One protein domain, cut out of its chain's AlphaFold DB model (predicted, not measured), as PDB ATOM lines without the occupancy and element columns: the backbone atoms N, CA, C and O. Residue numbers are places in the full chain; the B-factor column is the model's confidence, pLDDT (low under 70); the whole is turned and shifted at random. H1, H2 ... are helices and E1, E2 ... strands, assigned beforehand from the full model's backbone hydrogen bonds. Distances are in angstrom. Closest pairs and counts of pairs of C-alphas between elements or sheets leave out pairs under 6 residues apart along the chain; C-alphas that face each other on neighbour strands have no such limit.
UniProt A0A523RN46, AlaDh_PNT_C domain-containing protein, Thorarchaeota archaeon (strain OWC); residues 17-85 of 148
ATOM      1  N   ASP A  17     -23.990 -14.200  52.964       95.62
ATOM      2  CA  ASP A  17     -24.915 -13.973  54.080       95.62
ATOM      3  C   ASP A  17     -26.368 -13.922  53.613       95.62
ATOM      4  O   ASP A  17     -27.228 -14.568  54.210       95.62
ATOM      5  N   PHE A  18     -26.638 -13.244  52.494       95.81
ATOM      6  CA  PHE A  18     -27.973 -13.233  51.903       95.81
ATOM      7  C   PHE A  18     -28.441 -14.651  51.573       95.81
ATOM      8  O   PHE A  18     -29.547 -15.041  51.947       95.81
ATOM      9  N   ILE A  19     -27.606 -15.438  50.881       96.00
ATOM     10  CA  ILE A  19     -28.036 -16.761  50.433       96.00
ATOM     11  C   ILE A  19     -28.208 -17.735  51.602       96.00
ATOM     12  O   ILE A  19     -29.122 -18.552  51.555       96.00
ATOM     13  N   ARG A  20     -27.410 -17.608  52.673       95.31
ATOM     14  CA  ARG A  20     -27.579 -18.376  53.918       95.31
ATOM     15  C   ARG A  20     -28.940 -18.147  54.556       95.31
ATOM     16  O   ARG A  20     -29.609 -19.118  54.897       95.31
ATOM     17  N   GLU A  21     -29.360 -16.893  54.705       95.12
ATOM     18  CA  GLU A  21     -30.674 -16.580  55.279       95.12
ATOM     19  C   GLU A  21     -31.808 -17.022  54.350       95.12
ATOM     20  O   GLU A  21     -32.734 -17.704  54.783       95.12
ATOM     21  N   HIS A  22     -31.684 -16.739  53.052       95.12
ATOM     22  CA  HIS A  22     -32.664 -17.139  52.037       95.12
ATOM     23  C   HIS A  22     -32.877 -18.662  51.984       95.12
ATOM     24  O   HIS A  22     -33.978 -19.137  51.705       95.12
ATOM     25  N   TRP A  23     -31.839 -19.455  52.267       94.38
ATOM     26  CA  TRP A  23     -31.929 -20.917  52.254       94.38
ATOM     27  C   TRP A  23     -32.598 -21.521  53.493       94.38
ATOM     28  O   TRP A  23     -32.942 -22.702  53.471       94.38
ATOM     29  N   LYS A  24     -32.846 -20.733  54.546       93.81
ATOM     30  CA  LYS A  24     -33.639 -21.173  55.707       93.81
ATOM     31  C   LYS A  24     -35.139 -21.183  55.415       93.81
ATOM     32  O   LYS A  24     -35.883 -21.910  56.064       93.81
ATOM     33  N   GLU A  25     -35.595 -20.400  54.440       93.69
ATOM     34  CA  GLU A  25     -37.015 -20.298  54.099       93.69
ATOM     35  C   GLU A  25     -37.473 -21.496  53.253       93.69
ATOM     36  O   GLU A  25     -36.861 -21.836  52.241       93.69
ATOM     37  N   GLU A  26     -38.578 -22.153  53.602       89.69
ATOM     38  CA  GLU A  26     -39.122 -23.247  52.776       89.69
ATOM     39  C   GLU A  26     -39.714 -22.740  51.449       89.69
ATOM     40  O   GLU A  26     -39.632 -23.415  50.424       89.69
ATOM     41  N   SER A  27     -40.243 -21.515  51.437       93.31
ATOM     42  CA  SER A  27     -40.873 -20.861  50.281       93.31
ATOM     43  C   SER A  27     -39.882 -20.142  49.349       93.31
ATOM     44  O   SER A  27     -40.285 -19.339  48.498       93.31
ATOM     45  N   ARG A  28     -38.581 -20.421  49.497       93.62
ATOM     46  CA  ARG A  28     -37.498 -19.722  48.798       93.62
ATOM     47  C   ARG A  28     -37.654 -19.787  47.273       93.62
ATOM     48  O   ARG A  28     -37.818 -20.857  46.688       93.62
ATOM     49  N   LYS A  29     -37.552 -18.630  46.608       93.75
ATOM     50  CA  LYS A  29     -37.750 -18.513  45.147       93.75
ATOM     51  C   LYS A  29     -36.463 -18.590  44.328       93.75
ATOM     52  O   LYS A  29     -36.462 -19.180  43.253       93.75
ATOM     53  N   LEU A  30     -35.373 -17.990  44.810       94.50
ATOM     54  CA  LEU A  30     -34.073 -18.082  44.144       94.50
ATOM     55  C   LEU A  30     -33.505 -19.491  44.346       94.50
ATOM     56  O   LEU A  30     -33.313 -19.916  45.485       94.50
ATOM     57  N   ARG A  31     -33.289 -20.213  43.243       94.62
ATOM     58  CA  ARG A  31     -32.797 -21.605  43.232       94.62
ATOM     59  C   ARG A  31     -31.584 -21.798  42.329       94.62
ATOM     60  O   ARG A  31     -30.776 -22.678  42.592       94.62
ATOM     61  N   ALA A  32     -31.465 -20.986  41.283       96.31
ATOM     62  CA  ALA A  32     -30.367 -21.046  40.337       96.31
ATOM     63  C   ALA A  32     -29.934 -19.638  39.917       96.31
ATOM     64  O   ALA A  32     -30.763 -18.726  39.828       96.31
ATOM     65  N   ILE A  33     -28.645 -19.479  39.640       96.69
ATOM     66  CA  ILE A  33     -28.041 -18.257  39.119       96.69
ATOM     67  C   ILE A  33     -27.198 -18.648  37.906       96.69
ATOM     68  O   ILE A  33     -26.262 -19.428  38.021       96.69
ATOM     69  N   GLY A  34     -27.533 -18.094  36.742       95.38
ATOM     70  CA  GLY A  34     -26.594 -18.021  35.626       95.38
ATOM     71  C   GLY A  34     -25.750 -16.768  35.781       95.38
ATOM     72  O   GLY A  34     -26.319 -15.673  35.774       95.38
ATOM     73  N   ASP A  35     -24.450 -16.936  35.973       94.75
ATOM     74  CA  ASP A  35     -23.466 -15.880  36.157       94.75
ATOM     75  C   ASP A  35     -22.567 -15.776  34.922       94.75
ATOM     76  O   ASP A  35     -21.632 -16.548  34.746       94.75
ATOM     77  N   ILE A  36     -22.897 -14.839  34.032       91.56
ATOM     78  CA  ILE A  36     -22.219 -14.677  32.740       91.56
ATOM     79  C   ILE A  36     -20.849 -14.019  32.899       91.56
ATOM     80  O   ILE A  36     -20.006 -14.178  32.021       91.56
ATOM     81  N   SER A  37     -20.608 -13.279  33.987       87.00
ATOM     82  CA  SER A  37     -19.308 -12.633  34.169       87.00
ATOM     83  C   SER A  37     -18.208 -13.622  34.569       87.00
ATOM     84  O   SER A  37     -17.043 -13.325  34.343       87.00
ATOM     85  N   CYS A  38     -18.568 -14.798  35.112       86.38
ATOM     86  CA  CYS A  38     -17.643 -15.825  35.626       86.38
ATOM     87  C   CYS A  38     -16.585 -15.275  36.598       86.38
ATOM     88  O   CYS A  38     -15.495 -15.822  36.738       86.38
ATOM     89  N   ASP A  39     -16.884 -14.172  37.287       87.88
ATOM     90  CA  ASP A  39     -15.930 -13.580  38.216       87.88
ATOM     91  C   ASP A  39     -15.908 -14.402  39.509       87.88
ATOM     92  O   ASP A  39     -16.834 -14.324  40.326       87.88
ATOM     93  N   VAL A  40     -14.837 -15.171  39.722       89.62
ATOM     94  CA  VAL A  40     -14.651 -15.935  40.963       89.62
ATOM     95  C   VAL A  40     -14.636 -14.983  42.158       89.62
ATOM     96  O   VAL A  40     -13.807 -14.077  42.257       89.62
ATOM     97  N   GLY A  41     -15.583 -15.183  43.074       90.06
ATOM     98  CA  GLY A  41     -15.798 -14.294  44.210       90.06
ATOM     99  C   GLY A  41     -16.138 -12.864  43.786       90.06
ATOM    100  O   GLY A  41     -15.696 -11.926  44.451       90.06
ATOM    101  N   GLY A  42     -16.878 -12.688  42.686       92.44
ATOM    102  CA  GLY A  42     -17.290 -11.403  42.124       92.44
ATOM    103  C   GLY A  42     -18.650 -10.903  42.621       92.44
ATOM    104  O   GLY A  42     -18.959 -10.931  43.817       92.44
ATOM    105  N   ALA A  43     -19.493 -10.418  41.703       94.50
ATOM    106  CA  ALA A  43     -20.823  -9.891  42.036       94.50
ATOM    107  C   ALA A  43     -21.704 -10.911  42.777       94.50
ATOM    108  O   ALA A  43     -22.477 -10.537  43.663       94.50
ATOM    109  N   ILE A  44     -21.575 -12.186  42.412       96.25
ATOM    110  CA  ILE A  44     -22.133 -13.327  43.128       96.25
ATOM    111  C   ILE A  44     -21.006 -13.898  43.988       96.25
ATOM    112  O   ILE A  44     -20.071 -14.517  43.493       96.25
ATOM    113  N   GLU A  45     -21.066 -13.661  45.297       95.56
ATOM    114  CA  GLU A  45     -19.938 -13.935  46.202       95.56
ATOM    115  C   GLU A  45     -19.516 -15.408  46.252       95.56
ATOM    116  O   GLU A  45     -18.381 -15.730  46.597       95.56
ATOM    117  N   PHE A  46     -20.455 -16.298  45.952       94.69
ATOM    118  CA  PHE A  46     -20.294 -17.745  45.987       94.69
ATOM    119  C   PHE A  46     -20.203 -18.371  44.589       94.69
ATOM    120  O   PHE A  46     -20.357 -19.583  44.446       94.69
ATOM    121  N   THR A  47     -19.908 -17.570  43.560       94.94
ATOM    122  CA  THR A  47     -19.297 -18.095  42.335       94.94
ATOM    123  C   THR A  47     -17.859 -18.483  42.686       94.94
ATOM    124  O   THR A  47     -16.969 -17.637  42.702       94.94
ATOM    125  N   LEU A  48     -17.654 -19.732  43.117       92.94
ATOM    126  CA  LEU A  48     -16.366 -20.201  43.649       92.94
ATOM    127  C   LEU A  48     -15.432 -20.774  42.581       92.94
ATOM    128  O   LEU A  48     -14.241 -20.910  42.839       92.94
ATOM    129  N   ASP A  49     -15.973 -21.117  41.418       89.56
ATOM    130  CA  ASP A  49     -15.226 -21.685  40.305       89.56
ATOM    131  C   ASP A  49     -15.870 -21.267  38.978       89.56
ATOM    132  O   ASP A  49     -17.042 -20.874  38.948       89.56
ATOM    133  N   CYS A  50     -15.106 -21.374  37.895       90.69
ATOM    134  CA  CYS A  50     -15.620 -21.271  36.536       90.69
ATOM    135  C   CYS A  50     -15.931 -22.672  36.007       90.69
ATOM    136  O   CYS A  50     -15.148 -23.610  36.147       90.69
ATOM    137  N   THR A  51     -17.099 -22.822  35.394       91.56
ATOM    138  CA  THR A  51     -17.537 -24.083  34.807       91.56
ATOM    139  C   THR A  51     -17.155 -24.178  33.339       91.56
ATOM    140  O   THR A  51     -16.863 -23.186  32.670       91.56
ATOM    141  N   THR A  52     -17.160 -25.403  32.822       90.25
ATOM    142  CA  THR A  52     -16.945 -25.668  31.396       90.25
ATOM    143  C   THR A  52     -18.262 -26.077  30.748       90.25
ATOM    144  O   THR A  52     -19.170 -26.516  31.451       90.25
ATOM    145  N   PRO A  53     -18.382 -26.027  29.415       88.31
ATOM    146  CA  PRO A  53     -19.555 -26.566  28.733       88.31
ATOM    147  C   PRO A  53     -19.890 -28.027  29.072       88.31
ATOM    148  O   PRO A  53     -21.061 -28.400  29.100       88.31
ATOM    149  N   ALA A  54     -18.875 -28.856  29.346       89.69
ATOM    150  CA  ALA A  54     -19.069 -30.261  29.707       89.69
ATOM    151  C   ALA A  54     -19.688 -30.424  31.104       89.69
ATOM    152  O   ALA A  54     -20.552 -31.278  31.300       89.69
ATOM    153  N   ASP A  55     -19.288 -29.565  32.043       92.62
ATOM    154  CA  ASP A  55     -19.757 -29.544  33.428       92.62
ATOM    155  C   ASP A  55     -20.305 -28.147  33.760       92.62
ATOM    156  O   ASP A  55     -19.652 -27.393  34.479       92.62
ATOM    157  N   PRO A  56     -21.484 -27.758  33.234       93.00
ATOM    158  CA  PRO A  56     -21.877 -26.352  33.094       93.00
ATOM    159  C   PRO A  56     -22.299 -25.675  34.393       93.00
ATOM    160  O   PRO A  56     -22.450 -24.451  34.432       93.00
ATOM    161  N   ALA A  57     -22.514 -26.446  35.455       96.19
ATOM    162  CA  ALA A  57     -22.998 -25.923  36.715       96.19
ATOM    163  C   ALA A  57     -22.413 -26.669  37.913       96.19
ATOM    164  O   ALA A  57     -22.059 -27.845  37.820       96.19
ATOM    165  N   PHE A  58     -22.388 -25.983  39.050       96.94
ATOM    166  CA  PHE A  58     -22.135 -26.560  40.364       96.94
ATOM    167  C   PHE A  58     -23.217 -26.126  41.352       96.94
ATOM    168  O   PHE A  58     -23.863 -25.092  41.184       96.94
ATOM    169  N   VAL A  59     -23.401 -26.889  42.420       97.62
ATOM    170  CA  VAL A  59     -24.165 -26.466  43.591       97.62
ATOM    171  C   VAL A  59     -23.217 -25.804  44.576       97.62
ATOM    172  O   VAL A  59     -22.179 -26.366  44.919       97.62
ATOM    173  N   TYR A  60     -23.581 -24.621  45.062       97.44
ATOM    174  CA  TYR A  60     -22.895 -24.017  46.201       97.44
ATOM    175  C   TYR A  60     -23.479 -24.562  47.506       97.44
ATOM    176  O   TYR A  60     -24.581 -24.190  47.906       97.44
ATOM    177  N   LEU A  61     -22.746 -25.444  48.179       96.75
ATOM    178  CA  LEU A  61     -23.152 -26.039  49.448       96.75
ATOM    179  C   LEU A  61     -22.928 -25.042  50.581       96.75
ATOM    180  O   LEU A  61     -21.825 -24.869  51.099       96.75
ATOM    181  N   ILE A  62     -24.015 -24.382  50.965       94.31
ATOM    182  CA  ILE A  62     -24.014 -23.178  51.802       94.31
ATOM    183  C   ILE A  62     -23.343 -23.393  53.163       94.31
ATOM    184  O   ILE A  62     -22.633 -22.509  53.647       94.31
ATOM    185  N   ASN A  63     -23.583 -24.552  53.780       92.62
ATOM    186  CA  ASN A  63     -23.072 -24.881  55.112       92.62
ATOM    187  C   ASN A  63     -21.585 -25.259  55.103       92.62
ATOM    188  O   ASN A  63     -20.925 -25.157  56.132       92.62
ATOM    189  N   GLU A  64     -21.072 -25.695  53.954       94.56
ATOM    190  CA  GLU A  64     -19.692 -26.160  53.775       94.56
ATOM    191  C   GLU A  64     -18.806 -25.104  53.101       94.56
ATOM    192  O   GLU A  64     -17.593 -25.277  53.042       94.56
ATOM    193  N   ASP A  65     -19.407 -24.022  52.595       94.25
ATOM    194  CA  ASP A  65     -18.750 -22.996  51.781       94.25
ATOM    195  C   ASP A  65     -17.915 -23.600  50.635       94.25
ATOM    196  O   ASP A  65     -16.760 -23.234  50.411       94.25
ATOM    197  N   ARG A  66     -18.502 -24.572  49.919       95.69
ATOM    198  CA  ARG A  66     -17.848 -25.260  48.798       95.69
ATOM    199  C   ARG A  66     -18.739 -25.377  47.573       95.69
ATOM    200  O   ARG A  66     -19.963 -25.419  47.680       95.69
ATOM    201  N   ALA A  67     -18.104 -25.498  46.414       95.50
ATOM    202  CA  ALA A  67     -18.756 -25.889  45.173       95.50
ATOM    203  C   ALA A  67     -18.728 -27.418  45.014       95.50
ATOM    204  O   ALA A  67     -17.739 -28.075  45.344       95.50
ATOM    205  N   GLU A  68     -19.813 -27.985  44.497       96.44
ATOM    206  CA  GLU A  68     -19.881 -29.374  44.040       96.44
ATOM    207  C   GLU A  68     -20.413 -29.413  42.613       96.44
ATOM    208  O   GLU A  68     -21.507 -28.913  42.360       96.44
ATOM    209  N   LEU A  69     -19.658 -30.001  41.683       96.12
ATOM    210  CA  LEU A  69     -20.078 -30.094  40.286       96.12
ATOM    211  C   LEU A  69     -21.431 -30.803  40.144       96.12
ATOM    212  O   LEU A  69     -21.740 -31.780  40.827       96.12
ATOM    213  N   GLY A  70     -22.227 -30.311  39.200       94.88
ATOM    214  CA  GLY A  70     -23.579 -30.771  38.942       94.88
ATOM    215  C   GLY A  70     -24.642 -29.931  39.648       94.88
ATOM    216  O   GLY A  70     -24.448 -28.774  40.005       94.88
ATOM    217  N   VAL A  71     -25.829 -30.521  39.788       96.19
ATOM    218  CA  VAL A  71     -27.045 -29.826  40.252       96.19
ATOM    219  C   VAL A  71     -27.685 -30.492  41.471       96.19
ATOM    220  O   VAL A  71     -28.817 -30.184  41.838       96.19
ATOM    221  N   LYS A  72     -26.984 -31.456  42.077       94.62
ATOM    222  CA  LYS A  72     -27.444 -32.185  43.261       94.62
ATOM    223  C   LYS A  72     -26.770 -31.612  44.499       94.62
ATOM    224  O   LYS A  72     -25.560 -31.453  44.513       94.62
ATOM    225  N   GLY A  73     -27.556 -31.340  45.534       92.19
ATOM    226  CA  GLY A  73     -27.058 -30.809  46.799       92.19
ATOM    227  C   GLY A  73     -28.045 -29.843  47.440       92.19
ATOM    228  O   GLY A  73     -29.058 -29.481  46.837       92.19
ATOM    229  N   ASP A  74     -27.747 -29.434  48.671       92.25
ATOM    230  CA  ASP A  74     -28.532 -28.437  49.399       92.25
ATOM    231  C   ASP A  74     -27.907 -27.047  49.238       92.25
ATOM    232  O   ASP A  74     -27.085 -26.600  50.039       92.25
ATOM    233  N   GLY A  75     -28.265 -26.381  48.142       95.50
ATOM    234  CA  GLY A  75     -27.717 -25.078  47.793       95.50
ATOM    235  C   GLY A  75     -28.214 -24.554  46.447       95.50
ATOM    236  O   GLY A  75     -28.854 -25.297  45.694       95.50
ATOM    237  N   PRO A  76     -27.969 -23.272  46.126       96.75
ATOM    238  CA  PRO A  76     -28.282 -22.741  44.811       96.75
ATOM    239  C   PRO A  76     -27.381 -23.376  43.750       96.75
ATOM    240  O   PRO A  76     -26.191 -23.602  43.970       96.75
ATOM    241  N   VAL A  77     -27.957 -23.605  42.575       97.50
ATOM    242  CA  VAL A  77     -27.207 -24.023  41.388       97.50
ATOM    243  C   VAL A  77     -26.586 -22.792  40.735       97.50
ATOM    244  O   VAL A  77     -27.282 -21.810  40.472       97.50
ATOM    245  N   ILE A  78     -25.295 -22.849  40.445       97.00
ATOM    246  CA  ILE A  78     -24.541 -21.799  39.768       97.00
ATOM    247  C   ILE A  78     -24.093 -22.310  38.414       97.00
ATOM    248  O   ILE A  78     -23.416 -23.327  38.330       97.00
ATOM    249  N   MET A  79     -24.485 -21.598  37.363       95.75
ATOM    250  CA  MET A  79     -23.971 -21.785  36.012       95.75
ATOM    251  C   MET A  79     -23.051 -20.608  35.704       95.75
ATOM    252  O   MET A  79     -23.544 -19.509  35.462       95.75
ATOM    253  N   ALA A  80     -21.743 -20.838  35.722       93.06
ATOM    254  CA  ALA A  80     -20.716 -19.836  35.452       93.06
ATOM    255  C   ALA A  80     -19.797 -20.356  34.340       93.06
ATOM    256  O   ALA A  80     -18.624 -20.623  34.570       93.06
ATOM    257  N   VAL A  81     -20.373 -20.618  33.162       90.56
ATOM    258  CA  VAL A  81     -19.647 -21.253  32.053       90.56
ATOM    259  C   VAL A  81     -18.725 -20.229  31.412       90.56
ATOM    260  O   VAL A  81     -19.201 -19.235  30.856       90.56
ATOM    261  N   ASP A  82     -17.425 -20.496  31.460       85.19
ATOM    262  CA  ASP A  82     -16.448 -19.678  30.753       85.19
ATOM    263  C   ASP A  82     -16.600 -19.855  29.234       85.19
ATOM    264  O   ASP A  82     -16.942 -20.931  28.735       85.19
ATOM    265  N   ASN A  83     -16.352 -18.777  28.491       82.44
ATOM    266  CA  ASN A  83     -16.407 -18.752  27.033       82.44
ATOM    267  C   ASN A  83     -17.745 -19.260  26.443       82.44
ATOM    268  O   ASN A  83     -17.787 -19.935  25.414       82.44
ATOM    269  N   LEU A  84     -18.864 -18.873  27.067       85.62
ATOM    270  CA  LEU A  84     -20.221 -19.226  26.636       85.62
ATOM    271  C   LEU A  84     -20.545 -18.965  25.144       85.62
ATOM    272  O   LEU A  84     -21.332 -19.733  24.586       85.62
ATOM    273  N   PRO A  85     -19.976 -17.954  24.447       85.25
ATOM    274  CA  PRO A  85     -20.170 -17.805  23.001       85.25
ATOM    275  C   PRO A  85     -19.821 -19.064  22.184       85.25
ATOM    276  O   PRO A  85     -20.408 -19.293  21.129       85.25
TER     277      PRO A  85
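Overview. This is residues 17 to 85 of the 148 residues of the protein "AlaDh_PNT_C domain-containing protein" of Thorarchaeota archaeon (strain OWC) (UniProt A0A523RN46). With little regular structure, this domain is a small twisted sheet of four short strands among loops, with short helix H1 toward one end of the longest axis and residues 24 to 29 sticking out. Of 69 printed residues, 20 are in named elements, H1 E1 E2 E3 E4 along the chain, class mixed; the sheet's order is E1 E4 E2 E3, mixed. It is compact, radius of gyration of the C-alphas 11.5 A, and spans 35 by 23 by 21 A.

Along the chain. H1, residues 17 to 22, begins at C-alpha (-24.915, -13.973, 54.080) and measures 8.6 A. E1, residues 32 to 34, measures 6.8 A; E2, 58 to 61, 9.2 A; E3, 66 to 69, 10.0 A; E4, 77 to 79, 6.7 A, ending at C-alpha (-23.971, -21.785, 36.012).

Arrangement. Within hydrogen-bond range are N 33 and O 77 of parallel E1 and E4, 2.8 A; N 58 and O 78 of antiparallel E2 and E4, 2.9 A; N 59 and O 68 of hairpin E2 and E3, 2.8 A. H1, with every O i to N i+4 pair within range, is not on the sheet.

Size, cuts and confidence. The farthest C-alphas, of Glu 26 and Pro 85, are 35.7 A apart. The E1 to E2 link is long. The printed part has no cut; no printed residue is under 70 in pLDDT.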